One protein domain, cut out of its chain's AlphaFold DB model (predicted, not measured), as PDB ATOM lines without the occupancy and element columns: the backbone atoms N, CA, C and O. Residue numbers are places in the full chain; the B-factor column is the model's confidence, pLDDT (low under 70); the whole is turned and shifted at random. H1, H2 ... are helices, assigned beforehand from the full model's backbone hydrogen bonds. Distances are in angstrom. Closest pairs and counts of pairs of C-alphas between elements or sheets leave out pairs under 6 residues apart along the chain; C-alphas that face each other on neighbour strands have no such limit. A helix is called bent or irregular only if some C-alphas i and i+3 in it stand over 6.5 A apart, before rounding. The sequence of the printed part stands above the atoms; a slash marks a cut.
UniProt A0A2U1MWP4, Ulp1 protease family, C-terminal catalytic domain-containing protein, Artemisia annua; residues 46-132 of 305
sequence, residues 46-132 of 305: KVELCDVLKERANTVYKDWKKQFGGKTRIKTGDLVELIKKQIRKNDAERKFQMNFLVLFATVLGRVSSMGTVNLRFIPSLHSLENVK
ATOM      1  N   LYS A  46      42.872 -93.281  72.782       91.38
ATOM      2  CA  LYS A  46      41.525 -92.752  72.611       91.38
ATOM      3  C   LYS A  46      40.770 -93.547  71.540       91.38
ATOM      4  O   LYS A  46      41.320 -93.861  70.487       91.38
ATOM      5  N   VAL A  47      39.485 -93.817  71.782       90.69
ATOM      6  CA  VAL A  47      38.565 -94.247  70.718       90.69
ATOM      7  C   VAL A  47      38.287 -93.035  69.832       90.69
ATOM      8  O   VAL A  47      37.572 -92.111  70.232       90.69
ATOM      9  N   GLU A  48      38.893 -93.008  68.650       85.50
ATOM     10  CA  GLU A  48      38.720 -91.895  67.724       85.50
ATOM     11  C   GLU A  48      37.350 -91.945  67.051       85.50
ATOM     12  O   GLU A  48      36.888 -92.984  66.578       85.50
ATOM     13  N   LEU A  49      36.698 -90.786  67.004       85.00
ATOM     14  CA  LEU A  49      35.406 -90.623  66.354       85.00
ATOM     15  C   LEU A  49      35.598 -89.813  65.088       85.00
ATOM     16  O   LEU A  49      36.172 -88.727  65.111       85.00
ATOM     17  N   CYS A  50      35.104 -90.349  63.986       78.31
ATOM     18  CA  CYS A  50      35.126 -89.696  62.693       78.31
ATOM     19  C   CYS A  50      33.723 -89.241  62.291       78.31
ATOM     20  O   CYS A  50      32.711 -89.691  62.830       78.31
ATOM     21  N   ASP A  51      33.679 -88.322  61.330       75.69
ATOM     22  CA  ASP A  51      32.437 -87.949  60.668       75.69
ATOM     23  C   ASP A  51      31.960 -89.075  59.753       75.69
ATOM     24  O   ASP A  51      32.756 -89.672  59.023       75.69
ATOM     25  N   VAL A  52      30.641 -89.261  59.679       68.69
ATOM     26  CA  VAL A  52      30.000 -90.310  58.863       68.69
ATOM     27  C   VAL A  52      30.404 -90.232  57.390       68.69
ATOM     28  O   VAL A  52      30.557 -91.251  56.718       68.69
ATOM     29  N   LEU A  53      30.623 -89.023  56.868       70.00
ATOM     30  CA  LEU A  53      31.090 -88.834  55.495       70.00
ATOM     31  C   LEU A  53      32.538 -89.316  55.305       70.00
ATOM     32  O   LEU A  53      32.843 -89.952  54.298       70.00
ATOM     33  N   LYS A  54      33.411 -89.088  56.295       73.06
ATOM     34  CA  LYS A  54      34.804 -89.564  56.283       73.06
ATOM     35  C   LYS A  54      34.873 -91.079  56.478       73.06
ATOM     36  O   LYS A  54      35.654 -91.744  55.803       73.06
ATOM     37  N   GLU A  55      34.012 -91.640  57.327       69.75
ATOM     38  CA  GLU A  55      33.861 -93.092  57.483       69.75
ATOM     39  C   GLU A  55      33.537 -93.762  56.146       69.75
ATOM     40  O   GLU A  55      34.164 -94.753  55.796       69.75
ATOM     41  N   ARG A  56      32.622 -93.195  55.344       74.50
ATOM     42  CA  ARG A  56      32.263 -93.771  54.035       74.50
ATOM     43  C   ARG A  56      33.435 -93.841  53.053       74.50
ATOM     44  O   ARG A  56      33.465 -94.728  52.198       74.50
ATOM     45  N   ALA A  57      34.408 -92.942  53.181       79.62
ATOM     46  CA  ALA A  57      35.628 -92.954  52.382       79.62
ATOM     47  C   ALA A  57      36.687 -93.946  52.905       79.62
ATOM     48  O   ALA A  57      37.520 -94.404  52.116       79.62
ATOM     49  N   ASN A  58      36.631 -94.311  54.191       86.19
ATOM     50  CA  ASN A  58      37.608 -95.153  54.879       86.19
ATOM     51  C   ASN A  58      37.627 -96.605  54.347       86.19
ATOM     52  O   ASN A  58      36.589 -97.217  54.089       86.19
ATOM     53  N   THR A  59      38.824 -97.175  54.188       89.19
ATOM     54  CA  THR A  59      39.026 -98.528  53.639       89.19
ATOM     55  C   THR A  59      38.525 -99.632  54.570       89.19
ATOM     56  O   THR A  59      37.903-100.577  54.090       89.19
ATOM     57  N   VAL A  60      38.718 -99.488  55.885       89.38
ATOM     58  CA  VAL A  60      38.213-100.415  56.914       89.38
ATOM     59  C   VAL A  60      36.688-100.456  56.880       89.38
ATOM     60  O   VAL A  60      36.101-101.536  56.882       89.38
ATOM     61  N   TYR A  61      36.039 -99.294  56.763       89.75
ATOM     62  CA  TYR A  61      34.588 -99.222  56.587       89.75
ATOM     63  C   TYR A  61      34.126 -99.891  55.292       89.75
ATOM     64  O   TYR A  61      33.191-100.690  55.320       89.75
ATOM     65  N   LYS A  62      34.764 -99.583  54.156       90.12
ATOM     66  CA  LYS A  62      34.398-100.175  52.860       90.12
ATOM     67  C   LYS A  62      34.504-101.695  52.895       90.12
ATOM     68  O   LYS A  62      33.615-102.362  52.378       90.12
ATOM     69  N   ASP A  63      35.556-102.230  53.508       91.06
ATOM     70  CA  ASP A  63      35.730-103.671  53.682       91.06
ATOM     71  C   ASP A  63      34.645-104.276  54.581       91.06
ATOM     72  O   ASP A  63      33.957-105.216  54.180       91.06
ATOM     73  N   TRP A  64      34.402-103.670  55.746       92.88
ATOM     74  CA  TRP A  64      33.357-104.098  56.676       92.88
ATOM     75  C   TRP A  64      31.955-104.080  56.041       92.88
ATOM     76  O   TRP A  64      31.180-105.024  56.215       92.88
ATOM     77  N   LYS A  65      31.638-103.046  55.248       92.00
ATOM     78  CA  LYS A  65      30.327-102.858  54.606       92.00
ATOM     79  C   LYS A  65      30.005-103.937  53.566       92.00
ATOM     80  O   LYS A  65      28.828-104.229  53.349       92.00
ATOM     81  N   LYS A  66      31.010-104.563  52.940       92.88
ATOM     82  CA  LYS A  66      30.800-105.615  51.919       92.88
ATOM     83  C   LYS A  66      29.971-106.795  52.434       92.88
ATOM     84  O   LYS A  66      29.325-107.465  51.638       92.88
ATOM     85  N   GLN A  67      29.932-107.008  53.750       94.38
ATOM     86  CA  GLN A  67      29.127-108.054  54.391       94.38
ATOM     87  C   GLN A  67      27.608-107.880  54.196       94.38
ATOM     88  O   GLN A  67      26.860-108.834  54.381       94.38
ATOM     89  N   PHE A  68      27.143-106.684  53.822       93.38
ATOM     90  CA  PHE A  68      25.719-106.327  53.807       93.38
ATOM     91  C   PHE A  68      25.128-106.158  52.401       93.38
ATOM     92  O   PHE A  68      24.122-105.468  52.243       93.38
ATOM     93  N   GLY A  69      25.749-106.739  51.369       86.75
ATOM     94  CA  GLY A  69      25.144-106.829  50.032       86.75
ATOM     95  C   GLY A  69      24.767-105.482  49.405       86.75
ATOM     96  O   GLY A  69      23.734-105.373  48.757       86.75
ATOM     97  N   GLY A  70      25.558-104.431  49.642       82.19
ATOM     98  CA  GLY A  70      25.330-103.113  49.035       82.19
ATOM     99  C   GLY A  70      24.284-102.233  49.728       82.19
ATOM    100  O   GLY A  70      24.052-101.116  49.266       82.19
ATOM    101  N   LYS A  71      23.707-102.659  50.863       87.56
ATOM    102  CA  LYS A  71      22.767-101.837  51.647       87.56
ATOM    103  C   LYS A  71      23.329-100.437  51.926       87.56
ATOM    104  O   LYS A  71      24.455-100.270  52.408       87.56
ATOM    105  N   THR A  72      22.532 -99.409  51.642       83.75
ATOM    106  CA  THR A  72      22.923 -98.002  51.826       83.75
ATOM    107  C   THR A  72      23.081 -97.660  53.306       83.75
ATOM    108  O   THR A  72      24.097 -97.074  53.696       83.75
ATOM    109  N   ARG A  73      22.117 -98.092  54.129       87.25
ATOM    110  CA  ARG A  73      22.082 -97.943  55.588       87.25
ATOM    111  C   ARG A  73      22.003 -99.319  56.237       87.25
ATOM    112  O   ARG A  73      21.170-100.126  55.846       87.25
ATOM    113  N   ILE A  74      22.842 -99.558  57.240       91.56
ATOM    114  CA  ILE A  74      22.846-100.819  57.988       91.56
ATOM    115  C   ILE A  74      22.005-100.631  59.247       91.56
ATOM    116  O   ILE A  74      22.296 -99.750  60.066       91.56
ATOM    117  N   LYS A  75      20.936-101.416  59.378       92.44
ATOM    118  CA  LYS A  75      20.085-101.421  60.569       92.44
ATOM    119  C   LYS A  75      20.688-102.334  61.632       92.44
ATOM    120  O   LYS A  75      21.425-103.270  61.335       92.44
ATOM    121  N   THR A  76      20.339-102.077  62.886       92.00
ATOM    122  CA  THR A  76      20.773-102.914  64.015       92.00
ATOM    123  C   THR A  76      20.302-104.363  63.844       92.00
ATOM    124  O   THR A  76      21.065-105.281  64.121       92.00
ATOM    125  N   GLY A  77      19.096-104.573  63.296       91.88
ATOM    126  CA  GLY A  77      18.578-105.907  62.968       91.88
ATOM    127  C   GLY A  77      19.459-106.669  61.974       91.88
ATOM    128  O   GLY A  77      19.823-107.809  62.248       91.88
ATOM    129  N   ASP A  78      19.900-106.013  60.892       94.06
ATOM    130  CA  ASP A  78      20.800-106.616  59.893       94.06
ATOM    131  C   ASP A  78      22.099-107.124  60.534       94.06
ATOM    132  O   ASP A  78      22.573-108.225  60.250       94.06
ATOM    133  N   LEU A  79      22.682-106.303  61.413       95.25
ATOM    134  CA  LEU A  79      23.917-106.625  62.117       95.25
ATOM    135  C   LEU A  79      23.717-107.789  63.094       95.25
ATOM    136  O   LEU A  79      24.539-108.703  63.132       95.25
ATOM    137  N   VAL A  80      22.619-107.785  63.854       95.38
ATOM    138  CA  VAL A  80      22.279-108.863  64.795       95.38
ATOM    139  C   VAL A  80      22.057-110.183  64.062       95.38
ATOM    140  O   VAL A  80      22.539-111.222  64.513       95.38
ATOM    141  N   GLU A  81      21.359-110.177  62.927       95.12
ATOM    142  CA  GLU A  81      21.176-111.379  62.114       95.12
ATOM    143  C   GLU A  81      22.498-111.929  61.584       95.12
ATOM    144  O   GLU A  81      22.710-113.145  61.612       95.12
ATOM    145  N   LEU A  82      23.391-111.048  61.125       95.50
ATOM    146  CA  LEU A  82      24.719-111.433  60.664       95.50
ATOM    147  C   LEU A  82      25.540-112.060  61.796       95.50
ATOM    148  O   LEU A  82      26.045-113.167  61.631       95.50
ATOM    149  N   ILE A  83      25.593-111.416  62.963       96.19
ATOM    150  CA  ILE A  83      26.279-111.937  64.156       96.19
ATOM    151  C   ILE A  83      25.711-113.306  64.548       96.19
ATOM    152  O   ILE A  83      26.468-114.251  64.740       96.19
ATOM    153  N   LYS A  84      24.381-113.469  64.585       95.44
ATOM    154  CA  LYS A  84      23.745-114.768  64.871       95.44
ATOM    155  C   LYS A  84      24.142-115.848  63.859       95.44
ATOM    156  O   LYS A  84      24.313-117.003  64.242       95.44
ATOM    157  N   LYS A  85      24.271-115.501  62.573       94.88
ATOM    158  CA  LYS A  85      24.758-116.427  61.534       94.88
ATOM    159  C   LYS A  85      26.219-116.818  61.767       94.88
ATOM    160  O   LYS A  85      26.533-117.987  61.585       94.88
ATOM    161  N   GLN A  86      27.075-115.878  62.169       94.88
ATOM    162  CA  GLN A  86      28.483-116.142  62.486       94.88
ATOM    163  C   GLN A  86      28.624-117.043  63.717       94.88
ATOM    164  O   GLN A  86      29.315-118.052  63.642       94.88
ATOM    165  N   ILE A  87      27.861-116.777  64.783       94.12
ATOM    166  CA  ILE A  87      27.821-117.623  65.989       94.12
ATOM    167  C   ILE A  87      27.430-119.061  65.637       94.12
ATOM    168  O   ILE A  87      28.115-119.996  66.027       94.12
ATOM    169  N   ARG A  88      26.369-119.260  64.838       95.12
ATOM    170  CA  ARG A  88      25.950-120.609  64.400       95.12
ATOM    171  C   ARG A  88      27.008-121.355  63.585       95.12
ATOM    172  O   ARG A  88      26.929-122.570  63.476       95.12
ATOM    173  N   LYS A  89      27.942-120.630  62.974       94.06
ATOM    174  CA  LYS A  89      29.050-121.185  62.193       94.06
ATOM    175  C   LYS A  89      30.351-121.282  62.990       94.06
ATOM    176  O   LYS A  89      31.360-121.654  62.406       94.06
ATOM    177  N   ASN A  90      30.333-120.920  64.274       90.31
ATOM    178  CA  ASN A  90      31.521-120.783  65.110       90.31
ATOM    179  C   ASN A  90      32.599-119.860  64.493       90.31
ATOM    180  O   ASN A  90      33.798-120.089  64.625       90.31
ATOM    181  N   ASP A  91      32.166-118.816  63.775       89.56
ATOM    182  CA  ASP A  91      33.049-117.808  63.185       89.56
ATOM    183  C   ASP A  91      33.384-116.740  64.237       89.56
ATOM    184  O   ASP A  91      32.549-115.892  64.564       89.56
ATOM    185  N   ALA A  92      34.616-116.792  64.744       84.06
ATOM    186  CA  ALA A  92      35.181-115.825  65.684       84.06
ATOM    187  C   ALA A  92      36.234-114.900  65.035       84.06
ATOM    188  O   ALA A  92      37.029-114.260  65.735       84.06
ATOM    189  N   GLU A  93      36.266-114.820  63.701       89.75
ATOM    190  CA  GLU A  93      37.286-114.076  62.966       89.75
ATOM    191  C   GLU A  93      37.151-112.549  63.130       89.75
ATOM    192  O   GLU A  93      36.205-112.004  63.710       89.75
ATOM    193  N   ARG A  94      38.099-111.811  62.538       91.06
ATOM    194  CA  ARG A  94      38.162-110.340  62.557       91.06
ATOM    195  C   ARG A  94      36.815-109.670  62.251       91.06
ATOM    196  O   ARG A  94      36.461-108.680  62.889       91.06
ATOM    197  N   LYS A  95      36.059-110.186  61.278       92.56
ATOM    198  CA  LYS A  95      34.757-109.618  60.890       92.56
ATOM    199  C   LYS A  95      33.710-109.776  61.984       92.56
ATOM    200  O   LYS A  95      32.994-108.814  62.254       92.56
ATOM    201  N   PHE A  96      33.649-110.937  62.632       94.31
ATOM    202  CA  PHE A  96      32.777-111.151  63.785       94.31
ATOM    203  C   PHE A  96      33.102-110.166  64.913       94.31
ATOM    204  O   PHE A  96      32.210-109.470  65.393       94.31
ATOM    205  N   GLN A  97      34.382-110.018  65.260       92.94
ATOM    206  CA  GLN A  97      34.822-109.094  66.312       92.94
ATOM    207  C   GLN A  97      34.447-107.639  65.988       92.94
ATOM    208  O   GLN A  97      33.899-106.931  66.832       92.94
ATOM    209  N   MET A  98      34.648-107.197  64.741       93.81
ATOM    210  CA  MET A  98      34.199-105.873  64.294       93.81
ATOM    211  C   MET A  98      32.676-105.718  64.376       93.81
ATOM    212  O   MET A  98      32.192-104.691  64.848       93.81
ATOM    213  N   ASN A  99      31.915-106.722  63.932       94.88
ATOM    214  CA  ASN A  99      30.454-106.702  63.989       94.88
ATOM    215  C   ASN A  99      29.966-106.584  65.438       94.88
ATOM    216  O   ASN A  99      29.105-105.751  65.730       94.88
ATOM    217  N   PHE A 100      30.558-107.357  66.351       93.44
ATOM    218  CA  PHE A 100      30.263-107.291  67.776       93.44
ATOM    219  C   PHE A 100      30.574-105.910  68.361       93.44
ATOM    220  O   PHE A 100      29.722-105.335  69.032       93.44
ATOM    221  N   LEU A 101      31.738-105.326  68.056       93.25
ATOM    222  CA  LEU A 101      32.100-103.984  68.524       93.25
ATOM    223  C   LEU A 101      31.128-102.911  68.008       93.25
ATOM    224  O   LEU A 101      30.747-102.011  68.755       93.25
ATOM    225  N   VAL A 102      30.685-103.008  66.747       93.31
ATOM    226  CA  VAL A 102      29.666-102.104  66.178       93.31
ATOM    227  C   VAL A 102      28.341-102.261  66.907       93.31
ATOM    228  O   VAL A 102      27.717-101.256  67.252       93.31
ATOM    229  N   LEU A 103      27.923-103.492  67.203       93.56
ATOM    230  CA  LEU A 103      26.710-103.736  67.977       93.56
ATOM    231  C   LEU A 103      26.842-103.164  69.393       93.56
ATOM    232  O   LEU A 103      25.965-102.424  69.832       93.56
ATOM    233  N   PHE A 104      27.961-103.429  70.064       90.88
ATOM    234  CA  PHE A 104      28.288-102.917  71.392       90.88
ATOM    235  C   PHE A 104      28.189-101.386  71.449       90.88
ATOM    236  O   PHE A 104      27.431-100.842  72.247       90.88
ATOM    237  N   ALA A 105      28.871-100.675  70.548       90.62
ATOM    238  CA  ALA A 105      28.862 -99.211  70.508       90.62
ATOM    239  C   ALA A 105      27.518 -98.615  70.047       90.62
ATOM    240  O   ALA A 105      27.247 -97.432  70.286       90.62
ATOM    241  N   THR A 106      26.678 -99.404  69.375       90.25
ATOM    242  CA  THR A 106      25.304 -99.021  69.014       90.25
ATOM    243  C   THR A 106      24.365 -99.164  70.210       90.25
ATOM    244  O   THR A 106      23.571 -98.272  70.484       90.25
ATOM    245  N   VAL A 107      24.456-100.270  70.947       85.94
ATOM    246  CA  VAL A 107      23.549-100.567  72.064       85.94
ATOM    247  C   VAL A 107      23.927 -99.780  73.314       85.94
ATOM    248  O   VAL A 107      23.061 -99.183  73.948       85.94
ATOM    249  N   LEU A 108      25.212 -99.765  73.667       84.12
ATOM    250  CA  LEU A 108      25.698 -99.125  74.889       84.12
ATOM    251  C   LEU A 108      26.180 -97.703  74.686       84.12
ATOM    252  O   LEU A 108      26.357 -97.010  75.673       84.12
ATOM    253  N   GLY A 109      26.448 -97.286  73.450       83.06
ATOM    254  CA  GLY A 109      26.872 -95.928  73.133       83.06
ATOM    255  C   GLY A 109      25.712 -95.123  72.566       83.06
ATOM    256  O   GLY A 109      24.978 -94.461  73.298       83.06
ATOM    257  N   ARG A 110      25.574 -95.172  71.236       79.12
ATOM    258  CA  ARG A 110      24.611 -94.378  70.465       79.12
ATOM    259  C   ARG A 110      23.491 -95.224  69.895       79.12
ATOM    260  O   ARG A 110      23.695 -95.918  68.898       79.12
ATOM    261  N   VAL A 111      22.280 -94.978  70.381       72.19
ATOM    262  CA  VAL A 111      21.067 -95.436  69.706       72.19
ATOM    263  C   VAL A 111      20.707 -94.432  68.608       72.19
ATOM    264  O   VAL A 111      20.695 -93.224  68.824       72.19
ATOM    265  N   SER A 112      20.454 -94.900  67.390       74.06
ATOM    266  CA  SER A 112      19.921 -94.048  66.320       74.06
ATOM    267  C   SER A 112      18.395 -94.062  66.355       74.06
ATOM    268  O   SER A 112      17.816 -95.142  66.444       74.06
ATOM    269  N   SER A 113      17.752 -92.901  66.182       69.19
ATOM    270  CA  SER A 113      16.295 -92.799  65.981       69.19
ATOM    271  C   SER A 113      15.799 -93.669  64.825       69.19
ATOM    272  O   SER A 113      14.738 -94.269  64.898       69.19
ATOM    273  N   MET A 114      16.623 -93.829  63.790       79.25
ATOM    274  CA  MET A 114      16.303 -94.627  62.606       79.25
ATOM    275  C   MET A 114      16.735 -96.095  62.740       79.25
ATOM    276  O   MET A 114      16.776 -96.816  61.736       79.25
ATOM    277  N   GLY A 115      17.162 -96.528  63.930       81.81
ATOM    278  CA  GLY A 115      17.625 -97.892  64.201       81.81
ATOM    279  C   GLY A 115      18.913 -98.291  63.470       81.81
ATOM    280  O   GLY A 115      19.222 -99.482  63.381       81.81
ATOM    281  N   THR A 116      19.658 -97.332  62.909       89.00
ATOM    282  CA  THR A 116      20.936 -97.600  62.233       89.00
ATOM    283  C   THR A 116      22.082 -97.764  63.217       89.00
ATOM    284  O   THR A 116      22.116 -97.100  64.251       89.00
ATOM    285  N   VAL A 117      23.052 -98.590  62.840       90.62
ATOM    286  CA  VAL A 117      24.242 -98.851  63.653       90.62
ATOM    287  C   VAL A 117      25.152 -97.626  63.778       90.62
ATOM    288  O   VAL A 117      25.189 -96.751  62.908       90.62
ATOM    289  N   ASN A 118      25.911 -97.577  64.867       88.94
ATOM    290  CA  ASN A 118      26.918 -96.561  65.126       88.94
ATOM    291  C   ASN A 118      28.230 -96.910  64.410       88.94
ATOM    292  O   ASN A 118      28.885 -97.891  64.744       88.94
ATOM    293  N   LEU A 119      28.621 -96.090  63.436       88.50
ATOM    294  CA  LEU A 119      29.785 -96.335  62.577       88.50
ATOM    295  C   LEU A 119      30.989 -95.432  62.912       88.50
ATOM    296  O   LEU A 119      32.084 -95.648  62.395       88.50
ATOM    297  N   ARG A 120      30.817 -94.473  63.838       86.69
ATOM    298  CA  ARG A 120      31.767 -93.368  64.088       86.69
ATOM    299  C   ARG A 120      33.171 -93.776  64.483       86.69
ATOM    300  O   ARG A 120      34.110 -93.023  64.250       86.69
ATOM    301  N   PHE A 121      33.311 -94.960  65.052       87.50
ATOM    302  CA  PHE A 121      34.569 -95.480  65.568       87.50
ATOM    303  C   PHE A 121      35.166 -96.588  64.681       87.50
ATOM    304  O   PHE A 121      36.260 -97.065  64.965       87.50
ATOM    305  N   ILE A 122      34.494 -96.996  63.590       88.31
ATOM    306  CA  ILE A 122      35.017 -98.016  62.661       88.31
ATOM    307  C   ILE A 122      36.428 -97.684  62.151       88.31
ATOM    308  O   ILE A 122      37.237 -98.608  62.066       88.31
ATOM    309  N   PRO A 123      36.778 -96.420  61.842       84.62
ATOM    310  CA  PRO A 123      38.145 -96.083  61.447       84.62
ATOM    311  C   PRO A 123      39.209 -96.471  62.487       84.62
ATOM    312  O   PRO A 123      40.337 -96.788  62.111       84.62
ATOM    313  N   SER A 124      38.862 -96.515  63.778       84.94
ATOM    314  CA  SER A 124      39.762 -96.978  64.841       84.94
ATOM    315  C   SER A 124      40.001 -98.492  64.799       84.94
ATOM    316  O   SER A 124      41.028 -98.949  65.285       84.94
ATOM    317  N   LEU A 125      39.138 -99.274  64.143       86.69
ATOM    318  CA  LEU A 125      39.205-100.743  64.081       86.69
ATOM    319  C   LEU A 125      40.155-101.289  62.997       86.69
ATOM    320  O   LEU A 125      39.988-102.414  62.517       86.69
ATOM    321  N   HIS A 126      41.145-100.506  62.564       83.75
ATOM    322  CA  HIS A 126      42.148-100.973  61.599       83.75
ATOM    323  C   HIS A 126      42.928-102.180  62.149       83.75
ATOM    324  O   HIS A 126      43.052-103.185  61.450       83.75
ATOM    325  N   SER A 127      43.347-102.113  63.418       86.06
ATOM    326  CA  SER A 127      43.951-103.212  64.174       86.06
ATOM    327  C   SER A 127      43.098-103.531  65.399       86.06
ATOM    328  O   SER A 127      42.838-102.657  66.226       86.06
ATOM    329  N   LEU A 128      42.679-104.792  65.526       84.00
ATOM    330  CA  LEU A 128      41.936-105.260  66.699       84.00
ATOM    331  C   LEU A 128      42.843-105.450  67.923       84.00
ATOM    332  O   LEU A 128      42.359-105.393  69.047       84.00
ATOM    333  N   GLU A 129      44.158-105.560  67.735       84.44
ATOM    334  CA  GLU A 129      45.116-105.558  68.848       84.44
ATOM    335  C   GLU A 129      45.126-104.219  69.588       84.44
ATOM    336  O   GLU A 129      45.340-104.189  70.793       84.44
ATOM    337  N   ASN A 130      44.831-103.119  68.891       85.25
ATOM    338  CA  ASN A 130      44.742-101.799  69.509       85.25
ATOM    339  C   ASN A 130      43.419-101.606  70.262       85.25
ATOM    340  O   ASN A 130      43.343-100.762  71.146       85.25
ATOM    341  N   VAL A 131      42.376-102.385  69.948       88.31
ATOM    342  CA  VAL A 131      41.041-102.233  70.552       88.31
ATOM    343  C   VAL A 131      41.062-102.491  72.056       88.31
ATOM    344  O   VAL A 131      40.399-101.765  72.795       88.31
ATOM    345  N   LYS A 132      41.833-103.477  72.527       86.81
ATOM    346  CA  LYS A 132      41.994-103.749  73.969       86.81
ATOM    347  C   LYS A 132      42.755-102.635  74.703       86.81
ATOM    348  O   LYS A 132      42.553-102.447  75.894       86.81
TER     349      LYS A 132
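AT A GLANCE: This is residues 46 to 132 of the 305 residues of the protein "Ulp1 protease family, C-terminal catalytic domain-containing protein" of Artemisia annua (UniProt A0A2U1MWP4). A helical hairpin of H3 and H4 makes one part of this small domain, with H4, the longest helix, nearest the middle. H2 crosses close by the hairpin, about perpendicular to both of its helices, and the short helices H1 and H5 gather near the beginning of H2. The printed part has 87 residues, with five named helices in the order H1, H2, H3, H4, H5 and no named strand; its class is all helix. It is compact, with a radius of gyration of the C-alphas of 12.2 A, and rounded, with spans of 33 by 31 by 25 A.

HOW THE PARTS SIT: H1, residues 52 to 57, is close but not clearly touching to H2, residues 59 to 68; their closest C-alphas, those of Glu 55 and Tyr 61, are 6.2 A apart, and their lines are about perpendicular at 83 degrees. H2 touches H5, residues 122 to 126, with the closest C-alphas, those of Val 60 and His 126, 6.1 A apart. H1 is close but not clearly touching to H5, Glu 55 to Pro 123 being the closest C-alphas at 6.6 A. H3, residues 76 to 88, touches H4, residues 94 to 109, in a helical hairpin: the closest C-alphas, those of Ile 83 and Phe 96, are 6.6 A apart, and the helices run opposite ways at a steep tilt of 41 degrees. H2 is close but not clearly touching to H4, about perpendicular at 90 degrees, with the closest C-alphas, those of Trp 64 and Lys 95, 7.1 A apart. H1 and H3, H1 and H4, and H3 and H5 are apart. In H3 and H4 every O i to N i+4 pair is within hydrogen-bond range; in H1 it is 1 of 2, in H2 4 of 6, and in H5 0 of 1, beside 1 of 2 O i to N i+3 pairs.

IN THESE COORDINATES: H1 begins at C-alpha 52, at (30.000, -90.310, 58.863), and is 9.0 A long from first to last C-alpha. H2 is 15.4 A long, H3 18.4 A and H4 21.1 A; H4 begins at C-alpha 94, at (38.162, -110.340, 62.557). H5, 7.8 A long, ends at C-alpha 126, at (42.148, -100.973, 61.599). H2 is neither bent nor irregular, but only just: C-alphas 64 and 67 are 6.2 A apart.

THE WHOLE: The two C-alphas farthest apart, those of Asp 51 and Arg 88, are 33.5 A apart. The printed part has no cut. The link from H4 to H5, residues 110 to 121, is long. The mean pLDDT of the printed part is 87.6, and residues 52, 55 and 113 are under 70.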